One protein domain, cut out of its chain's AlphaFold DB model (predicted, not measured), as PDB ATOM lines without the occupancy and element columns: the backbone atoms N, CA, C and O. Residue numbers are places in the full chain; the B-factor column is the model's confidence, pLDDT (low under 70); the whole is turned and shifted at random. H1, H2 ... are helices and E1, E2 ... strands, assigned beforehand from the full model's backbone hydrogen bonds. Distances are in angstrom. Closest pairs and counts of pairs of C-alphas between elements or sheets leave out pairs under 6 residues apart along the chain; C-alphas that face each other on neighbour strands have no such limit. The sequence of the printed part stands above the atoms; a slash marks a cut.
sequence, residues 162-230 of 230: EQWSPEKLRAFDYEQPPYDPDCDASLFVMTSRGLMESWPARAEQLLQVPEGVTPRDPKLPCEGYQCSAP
ATOM      1  N   GLU A 162      17.354   1.467 -28.946       56.28
ATOM      2  CA  GLU A 162      18.240   0.640 -28.108       56.28
ATOM      3  C   GLU A 162      19.491   0.147 -28.862       56.28
ATOM      4  O   GLU A 162      20.574   0.063 -28.283       56.28
ATOM      5  N   GLN A 163      19.376  -0.160 -30.159       47.62
ATOM      6  CA  GLN A 163      20.499  -0.619 -30.998       47.62
ATOM      7  C   GLN A 163      21.555   0.467 -31.242       47.62
ATOM      8  O   GLN A 163      22.712   0.147 -31.500       47.62
ATOM      9  N   TRP A 164      21.165   1.739 -31.153       47.62
ATOM     10  CA  TRP A 164      22.038   2.916 -31.189       47.62
ATOM     11  C   TRP A 164      22.037   3.605 -29.814       47.62
ATOM     12  O   TRP A 164      22.115   4.830 -29.725       47.62
ATOM     13  N   SER A 165      21.901   2.807 -28.740       43.34
ATOM     14  CA  SER A 165      21.847   3.293 -27.356       43.34
ATOM     15  C   SER A 165      23.161   3.997 -26.961       43.34
ATOM     16  O   SER A 165      24.209   3.353 -26.874       43.34
ATOM     17  N   PRO A 166      23.122   5.318 -26.688       37.59
ATOM     18  CA  PRO A 166      24.306   6.150 -26.441       37.59
ATOM     19  C   PRO A 166      24.914   6.091 -25.036       37.59
ATOM     20  O   PRO A 166      25.897   6.786 -24.803       37.59
ATOM     21  N   GLU A 167      24.436   5.264 -24.098       43.81
ATOM     22  CA  GLU A 167      25.173   5.056 -22.827       43.81
ATOM     23  C   GLU A 167      26.614   4.547 -23.068       43.81
ATOM     24  O   GLU A 167      27.472   4.585 -22.190       43.81
ATOM     25  N   LYS A 168      26.848   4.055 -24.288       49.09
ATOM     26  CA  LYS A 168      27.874   3.106 -24.692       49.09
ATOM     27  C   LYS A 168      28.775   3.604 -25.826       49.09
ATOM     28  O   LYS A 168      29.700   2.879 -26.180       49.09
ATOM     29  N   LEU A 169      28.517   4.778 -26.412       55.41
ATOM     30  CA  LEU A 169      29.284   5.329 -27.539       55.41
ATOM     31  C   LEU A 169      29.257   6.864 -27.505       55.41
ATOM     32  O   LEU A 169      28.236   7.483 -27.814       55.41
ATOM     33  N   ARG A 170      30.373   7.480 -27.108       76.62
ATOM     34  CA  ARG A 170      30.540   8.935 -26.931       76.62
ATOM     35  C   ARG A 170      31.639   9.435 -27.857       76.62
ATOM     36  O   ARG A 170      32.489   8.649 -28.247       76.62
ATOM     37  N   ALA A 171      31.646  10.720 -28.214       83.75
ATOM     38  CA  ALA A 171      32.628  11.244 -29.172       83.75
ATOM     39  C   ALA A 171      34.078  10.917 -28.759       83.75
ATOM     40  O   ALA A 171      34.857  10.414 -29.558       83.75
ATOM     41  N   PHE A 172      34.408  11.056 -27.475       86.19
ATOM     42  CA  PHE A 172      35.721  10.695 -26.928       86.19
ATOM     43  C   PHE A 172      36.038   9.184 -26.885       86.19
ATOM     44  O   PHE A 172      37.189   8.826 -26.637       86.19
ATOM     45  N   ASP A 173      35.067   8.302 -27.150       86.94
ATOM     46  CA  ASP A 173      35.288   6.855 -27.308       86.94
ATOM     47  C   ASP A 173      35.752   6.484 -28.733       86.94
ATOM     48  O   ASP A 173      36.094   5.325 -28.971       86.94
ATOM     49  N   TYR A 174      35.775   7.438 -29.673       86.81
ATOM     50  CA  TYR A 174      36.241   7.248 -31.049       86.81
ATOM     51  C   TYR A 174      37.600   7.905 -31.289       86.81
ATOM     52  O   TYR A 174      37.929   8.960 -30.730       86.81
ATOM     53  N   GLU A 175      38.376   7.305 -32.184       90.75
ATOM     54  CA  GLU A 175      39.443   7.998 -32.888       90.75
ATOM     55  C   GLU A 175      38.836   9.159 -33.674       90.75
ATOM     56  O   GLU A 175      37.820   9.012 -34.354       90.75
ATOM     57  N   GLN A 176      39.433  10.338 -33.524       90.38
ATOM     58  CA  GLN A 176      38.954  11.529 -34.206       90.38
ATOM     59  C   GLN A 176      39.687  11.695 -35.537       90.38
ATOM     60  O   GLN A 176      40.875  11.366 -35.609       90.38
ATOM     61  N   PRO A 177      39.010  12.228 -36.567       88.25
ATOM     62  CA  PRO A 177      39.654  12.692 -37.787       88.25
ATOM     63  C   PRO A 177      40.877  13.575 -37.504       88.25
ATOM     64  O   PRO A 177      40.881  14.321 -36.517       88.25
ATOM     65  N   PRO A 178      41.902  13.550 -38.371       87.25
ATOM     66  CA  PRO A 178      43.010  14.486 -38.268       87.25
ATOM     67  C   PRO A 178      42.495  15.922 -38.421       87.25
ATOM     68  O   PRO A 178      41.785  16.242 -39.373       87.25
ATOM     69  N   TYR A 179      42.898  16.786 -37.495       86.38
ATOM     70  CA  TYR A 179      42.551  18.202 -37.476       86.38
ATOM     71  C   TYR A 179      43.822  19.043 -37.390       86.38
ATOM     72  O   TYR A 179      44.707  18.758 -36.582       86.38
ATOM     73  N   ASP A 180      43.907  20.072 -38.228       88.44
ATOM     74  CA  ASP A 180      44.980  21.061 -38.212       88.44
ATOM     75  C   ASP A 180      44.376  22.442 -37.921       88.44
ATOM     76  O   ASP A 180      43.711  22.994 -38.801       88.44
ATOM     77  N   PRO A 181      44.592  23.018 -36.726       85.69
ATOM     78  CA  PRO A 181      43.997  24.299 -36.349       85.69
ATOM     79  C   PRO A 181      44.449  25.474 -37.223       85.69
ATOM     80  O   PRO A 181      43.775  26.501 -37.240       85.69
ATOM     81  N   ASP A 182      45.555  25.340 -37.959       87.69
ATOM     82  CA  ASP A 182      46.046  26.389 -38.853       87.69
ATOM     83  C   ASP A 182      45.443  26.286 -40.267       87.69
ATOM     84  O   ASP A 182      45.559  27.223 -41.064       87.69
ATOM     85  N   CYS A 183      44.798  25.165 -40.598       85.94
ATOM     86  CA  CYS A 183      44.288  24.879 -41.942       85.94
ATOM     87  C   CYS A 183      42.783  24.606 -41.979       85.94
ATOM     88  O   CYS A 183      42.131  24.923 -42.974       85.94
ATOM     89  N   ASP A 184      42.226  24.015 -40.927       85.19
ATOM     90  CA  ASP A 184      40.839  23.581 -40.881       85.19
ATOM     91  C   ASP A 184      39.993  24.593 -40.121       85.19
ATOM     92  O   ASP A 184      40.151  24.814 -38.924       85.19
ATOM     93  N   ALA A 185      39.052  25.199 -40.835       82.38
ATOM     94  CA  ALA A 185      38.132  26.169 -40.259       82.38
ATOM     95  C   ALA A 185      37.095  25.508 -39.327       82.38
ATOM     96  O   ALA A 185      36.590  26.133 -38.393       82.38
ATOM     97  N   SER A 186      36.799  24.236 -39.587       80.19
ATOM     98  CA  SER A 186      35.879  23.379 -38.850       80.19
ATOM     99  C   SER A 186      36.551  22.043 -38.536       80.19
ATOM    100  O   SER A 186      37.407  21.562 -39.276       80.19
ATOM    101  N   LEU A 187      36.164  21.438 -37.417       82.56
ATOM    102  CA  LEU A 187      36.640  20.136 -36.975       82.56
ATOM    103  C   LEU A 187      35.542  19.101 -37.203       82.56
ATOM    104  O   LEU A 187      34.399  19.294 -36.788       82.56
ATOM    105  N   PHE A 188      35.883  17.982 -37.832       85.62
ATOM    106  CA  PHE A 188      34.976  16.844 -37.922       85.62
ATOM    107  C   PHE A 188      35.126  15.986 -36.672       85.62
ATOM    108  O   PHE A 188      36.189  15.430 -36.421       85.62
ATOM    109  N   VAL A 189      34.069  15.907 -35.870       85.50
ATOM    110  CA  VAL A 189      34.018  15.090 -34.658       85.50
ATOM    111  C   VAL A 189      33.280  13.805 -34.989       85.50
ATOM    112  O   VAL A 189      32.119  13.843 -35.403       85.50
ATOM    113  N   MET A 190      33.923  12.659 -34.789       86.19
ATOM    114  CA  MET A 190      33.226  11.379 -34.855       86.19
ATOM    115  C   MET A 190      32.353  11.230 -33.609       86.19
ATOM    116  O   MET A 190      32.845  11.247 -32.479       86.19
ATOM    117  N   THR A 191      31.046  11.091 -33.817       78.38
ATOM    118  CA  THR A 191      30.042  10.900 -32.764       78.38
ATOM    119  C   THR A 191      29.264   9.604 -32.989       78.38
ATOM    120  O   THR A 191      29.340   8.989 -34.050       78.38
ATOM    121  N   SER A 192      28.414   9.221 -32.034       73.12
ATOM    122  CA  SER A 192      27.476   8.099 -32.203       73.12
ATOM    123  C   SER A 192      26.458   8.293 -33.334       73.12
ATOM    124  O   SER A 192      25.817   7.336 -33.758       73.12
ATOM    125  N   ARG A 193      26.304   9.523 -33.840       68.56
ATOM    126  CA  ARG A 193      25.453   9.854 -34.993       68.56
ATOM    127  C   ARG A 193      26.239   9.899 -36.309       68.56
ATOM    128  O   ARG A 193      25.665  10.255 -37.334       68.56
ATOM    129  N   GLY A 194      27.525   9.547 -36.271       75.38
ATOM    130  CA  GLY A 194      28.478   9.690 -37.364       75.38
ATOM    131  C   GLY A 194      29.342  10.942 -37.227       75.38
ATOM    132  O   GLY A 194      29.401  11.578 -36.169       75.38
ATOM    133  N   LEU A 195      30.022  11.286 -38.320       80.56
ATOM    134  CA  LEU A 195      30.848  12.484 -38.409       80.56
ATOM    135  C   LEU A 195      29.982  13.736 -38.390       80.56
ATOM    136  O   LEU A 195      29.075  13.901 -39.207       80.56
ATOM    137  N   MET A 196      30.298  14.627 -37.463       78.81
ATOM    138  CA  MET A 196      29.666  15.924 -37.329       78.81
ATOM    139  C   MET A 196      30.713  17.004 -37.544       78.81
ATOM    140  O   MET A 196      31.696  17.076 -36.811       78.81
ATOM    141  N   GLU A 197      30.494  17.853 -38.540       82.25
ATOM    142  CA  GLU A 197      31.263  19.081 -38.688       82.25
ATOM    143  C   GLU A 197      30.894  20.032 -37.546       82.25
ATOM    144  O   GLU A 197      29.716  20.285 -37.292       82.25
ATOM    145  N   SER A 198      31.887  20.524 -36.815       77.81
ATOM    146  CA  SER A 198      31.678  21.410 -35.680       77.81
ATOM    147  C   SER A 198      32.768  22.465 -35.583       77.81
ATOM    148  O   SER A 198      33.862  22.332 -36.127       77.81
ATOM    149  N   TRP A 199      32.468  23.534 -34.861       79.56
ATOM    150  CA  TRP A 199      33.437  24.580 -34.561       79.56
ATOM    151  C   TRP A 199      34.453  24.095 -33.522       79.56
ATOM    152  O   TRP A 199      34.064  23.322 -32.644       79.56
ATOM    153  N   PRO A 200      35.711  24.577 -33.536       81.56
ATOM    154  CA  PRO A 200      36.759  24.078 -32.639       81.56
ATOM    155  C   PRO A 200      36.367  24.106 -31.154       81.56
ATOM    156  O   PRO A 200      36.439  23.085 -30.477       81.56
ATOM    157  N   ALA A 201      35.812  25.221 -30.671       79.81
ATOM    158  CA  ALA A 201      35.364  25.340 -29.281       79.81
ATOM    159  C   ALA A 201      34.238  24.351 -28.917       79.81
ATOM    160  O   ALA A 201      34.170  23.847 -27.798       79.81
ATOM    161  N   ARG A 202      33.337  24.050 -29.860       77.88
ATOM    162  CA  ARG A 202      32.260  23.077 -29.642       77.88
ATOM    163  C   ARG A 202      32.784  21.646 -29.709       77.88
ATOM    164  O   ARG A 202      32.366  20.810 -28.913       77.88
ATOM    165  N   ALA A 203      33.703  21.373 -30.626       83.06
ATOM    166  CA  ALA A 203      34.395  20.101 -30.709       83.06
ATOM    167  C   ALA A 203      35.147  19.780 -29.413       83.06
ATOM    168  O   ALA A 203      35.002  18.677 -28.896       83.06
ATOM    169  N   GLU A 204      35.864  20.747 -28.838       84.38
ATOM    170  CA  GLU A 204      36.533  20.588 -27.541       84.38
ATOM    171  C   GLU A 204      35.554  20.163 -26.441       84.38
ATOM    172  O   GLU A 204      35.820  19.208 -25.715       84.38
ATOM    173  N   GLN A 205      34.379  20.797 -26.372       80.25
ATOM    174  CA  GLN A 205      33.332  20.410 -25.418       80.25
ATOM    175  C   GLN A 205      32.821  18.981 -25.645       80.25
ATOM    176  O   GLN A 205      32.531  18.272 -24.686       80.25
ATOM    177  N   LEU A 206      32.680  18.550 -26.902       82.81
ATOM    178  CA  LEU A 206      32.213  17.200 -27.242       82.81
ATOM    179  C   LEU A 206      33.255  16.124 -26.928       82.81
ATOM    180  O   LEU A 206      32.897  14.989 -26.613       82.81
ATOM    181  N   LEU A 207      34.535  16.477 -27.036       87.25
ATOM    182  CA  LEU A 207      35.666  15.595 -26.769       87.25
ATOM    183  C   LEU A 207      36.070  15.577 -25.291       87.25
ATOM    184  O   LEU A 207      36.837  14.703 -24.882       87.25
ATOM    185  N   GLN A 208      35.549  16.496 -24.480       86.25
ATOM    186  CA  GLN A 208      35.774  16.504 -23.043       86.25
ATOM    187  C   GLN A 208      35.067  15.319 -22.377       86.25
ATOM    188  O   GLN A 208      33.876  15.079 -22.575       86.25
ATOM    189  N   VAL A 209      35.812  14.587 -21.549       86.81
ATOM    190  CA  VAL A 209      35.294  13.455 -20.776       86.81
ATOM    191  C   VAL A 209      34.568  13.994 -19.537       86.81
ATOM    192  O   VAL A 209      35.205  14.667 -18.723       86.81
ATOM    193  N   PRO A 210      33.260  13.727 -19.363       80.00
ATOM    194  CA  PRO A 210      32.527  14.140 -18.172       80.00
ATOM    195  C   PRO A 210      33.044  13.451 -16.905       80.00
ATOM    196  O   PRO A 210      33.599  12.353 -16.950       80.00
ATOM    197  N   GLU A 211      32.819  14.071 -15.749       84.56
ATOM    198  CA  GLU A 211      33.211  13.491 -14.464       84.56
ATOM    199  C   GLU A 211      32.492  12.151 -14.206       84.56
ATOM    200  O   GLU A 211      31.318  11.978 -14.533       84.56
ATOM    201  N   GLY A 212      33.214  11.174 -13.648       82.56
ATOM    202  CA  GLY A 212      32.685   9.830 -13.383       82.56
ATOM    203  C   GLY A 212      32.576   8.922 -14.615       82.56
ATOM    204  O   GLY A 212      32.143   7.777 -14.490       82.56
ATOM    205  N   VAL A 213      32.997   9.389 -15.794       81.12
ATOM    206  CA  VAL A 213      33.010   8.608 -17.034       81.12
ATOM    207  C   VAL A 213      34.420   8.109 -17.352       81.12
ATOM    208  O   VAL A 213      35.366   8.886 -17.414       81.12
ATOM    209  N   THR A 214      34.560   6.807 -17.620       85.00
ATOM    210  CA  THR A 214      35.800   6.241 -18.179       85.00
ATOM    211  C   THR A 214      35.675   6.143 -19.703       85.00
ATOM    212  O   THR A 214      34.736   5.484 -20.170       85.00
ATOM    213  N   PRO A 215      36.560   6.791 -20.485       84.12
ATOM    214  CA  PRO A 215      36.619   6.620 -21.934       84.12
ATOM    215  C   PRO A 215      36.948   5.180 -22.299       84.12
ATOM    216  O   PRO A 215      37.644   4.477 -21.567       84.12
ATOM    217  N   ARG A 216      36.459   4.742 -23.451       83.38
ATOM    218  CA  ARG A 216      36.791   3.428 -23.990       83.38
ATOM    219  C   ARG A 216      38.265   3.357 -24.407       83.38
ATOM    220  O   ARG A 216      38.756   4.252 -25.091       83.38
ATOM    221  N   ASP A 217      38.920   2.250 -24.061       86.38
ATOM    222  CA  ASP A 217      40.278   1.910 -24.498       86.38
ATOM    223  C   ASP A 217      40.348   0.408 -24.874       86.38
ATOM    224  O   ASP A 217      39.990  -0.429 -24.039       86.38
ATOM    225  N   PRO A 218      40.719   0.029 -26.116       87.06
ATOM    226  CA  PRO A 218      41.064   0.902 -27.240       87.06
ATOM    227  C   PRO A 218      39.853   1.669 -27.778       87.06
ATOM    228  O   PRO A 218      38.712   1.185 -27.742       87.06
ATOM    229  N   LYS A 219      40.120   2.873 -28.295       88.88
ATOM    230  CA  LYS A 219      39.127   3.699 -28.988       88.88
ATOM    231  C   LYS A 219      38.541   2.951 -30.181       88.88
ATOM    232  O   LYS A 219      39.171   2.079 -30.775       88.88
ATOM    233  N   LEU A 220      37.310   3.297 -30.530       86.12
ATOM    234  CA  LEU A 220      36.690   2.807 -31.750       86.12
ATOM    235  C   LEU A 220      37.308   3.500 -32.963       86.12
ATOM    236  O   LEU A 220      37.548   4.707 -32.898       86.12
ATOM    237  N   PRO A 221      37.544   2.764 -34.060       86.44
ATOM    238  CA  PRO A 221      38.142   3.339 -35.250       86.44
ATOM    239  C   PRO A 221      37.235   4.418 -35.840       86.44
ATOM    240  O   PRO A 221      36.005   4.330 -35.793       86.44
ATOM    241  N   CYS A 222      37.859   5.436 -36.423       84.81
ATOM    242  CA  CYS A 222      37.163   6.391 -37.267       84.81
ATOM    243  C   CYS A 222      36.920   5.727 -38.631       84.81
ATOM    244  O   CYS A 222      37.868   5.354 -39.320       84.81
ATOM    245  N   GLU A 223      35.662   5.582 -39.042       79.75
ATOM    246  CA  GLU A 223      35.299   5.002 -40.339       79.75
ATOM    247  C   GLU A 223      34.570   6.026 -41.220       79.75
ATOM    248  O   GLU A 223      33.687   6.748 -40.758       79.75
ATOM    249  N   GLY A 224      34.912   6.068 -42.512       70.44
ATOM    250  CA  GLY A 224      34.236   6.902 -43.512       70.44
ATOM    251  C   GLY A 224      35.067   8.068 -44.059       70.44
ATOM    252  O   GLY A 224      36.283   8.150 -43.887       70.44
ATOM    253  N   TYR A 225      34.392   8.961 -44.787       64.12
ATOM    254  CA  TYR A 225      34.994  10.147 -45.408       64.12
ATOM    255  C   TYR A 225      35.630  11.049 -44.334       64.12
ATOM    256  O   TYR A 225      34.968  11.334 -43.353       64.12
ATOM    257  N   GLN A 226      36.883  11.493 -44.513       71.81
ATOM    258  CA  GLN A 226      37.693  12.292 -43.556       71.81
ATOM    259  C   GLN A 226      38.268  11.555 -42.334       71.81
ATOM    260  O   GLN A 226      39.078  12.134 -41.619       71.81
ATOM    261  N   CYS A 227      37.942  10.279 -42.117       74.50
ATOM    262  CA  CYS A 227      38.571   9.467 -41.067       74.50
ATOM    263  C   CYS A 227      39.921   8.855 -41.465       74.50
ATOM    264  O   CYS A 227      40.651   8.345 -40.621       74.50
ATOM    265  N   SER A 228      40.251   8.883 -42.753       63.00
ATOM    266  CA  SER A 228      41.566   8.506 -43.262       63.00
ATOM    267  C   SER A 228      42.396   9.772 -43.424       63.00
ATOM    268  O   SER A 228      41.899  10.757 -43.975       63.00
ATOM    269  N   ALA A 229      43.648   9.751 -42.965       48.34
ATOM    270  CA  ALA A 229      44.599  10.773 -43.381       48.34
ATOM    271  C   ALA A 229      44.646  10.793 -44.926       48.34
ATOM    272  O   ALA A 229      44.688   9.707 -45.517       48.34
ATOM    273  N   PRO A 230      44.555  11.970 -45.573       45.84
ATOM    274  CA  PRO A 230      44.789  12.076 -47.009       45.84
ATOM    275  C   PRO A 230      46.211  11.637 -47.380       45.84
ATOM    276  O   PRO A 230      47.133  11.832 -46.552       45.84
TER     277      PRO A 230
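AT A GLANCE: This is residues 162 to 230 of the 230 residues of an uncharacterized protein of Leucobacter viscericola (UniProt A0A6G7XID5). The domain has little regular structure: a small hairpin of two strands, E1 and E2, with one short helix, H1, packed on it nearer to E1, and two long stretches with no named element before and after them. The printed part has 69 residues, with the order E1, E2, H1; the sheet E1 - E2 is antiparallel. The class is mixed, with 18 residues in named elements. The whole is compact, radius of gyration of the C-alphas 12.2 A, spanning 35 by 25 by 20 A.

HOW THE PARTS SIT: E1, residues 187 to 191, and E2, residues 194 to 198, form a hairpin with 147 degrees between their directions; N 189 and O 196 are within hydrogen-bond range at 2.8 A. The closest C-alphas of E1 and H1, residues 200 to 207, are those of Leu 187 and Pro 200, 5.9 A apart. In H1 every O i to N i+4 pair is within hydrogen-bond range.

IN THESE COORDINATES: E1 begins at C-alpha 187 (36.640, 20.136, -36.975) and is 12.1 A long; E2 is 12.3 A. H1, 10.4 A, ends at C-alpha 207 (35.666, 15.595, -26.769).

THE WHOLE: The C-alphas farthest apart, of Glu 162 and Asp 182, are 39.4 A apart. The printed part has no cut. Both links are tight. Residues 162 to 169, 193, 225 and 228 to 230 have pLDDT under 70.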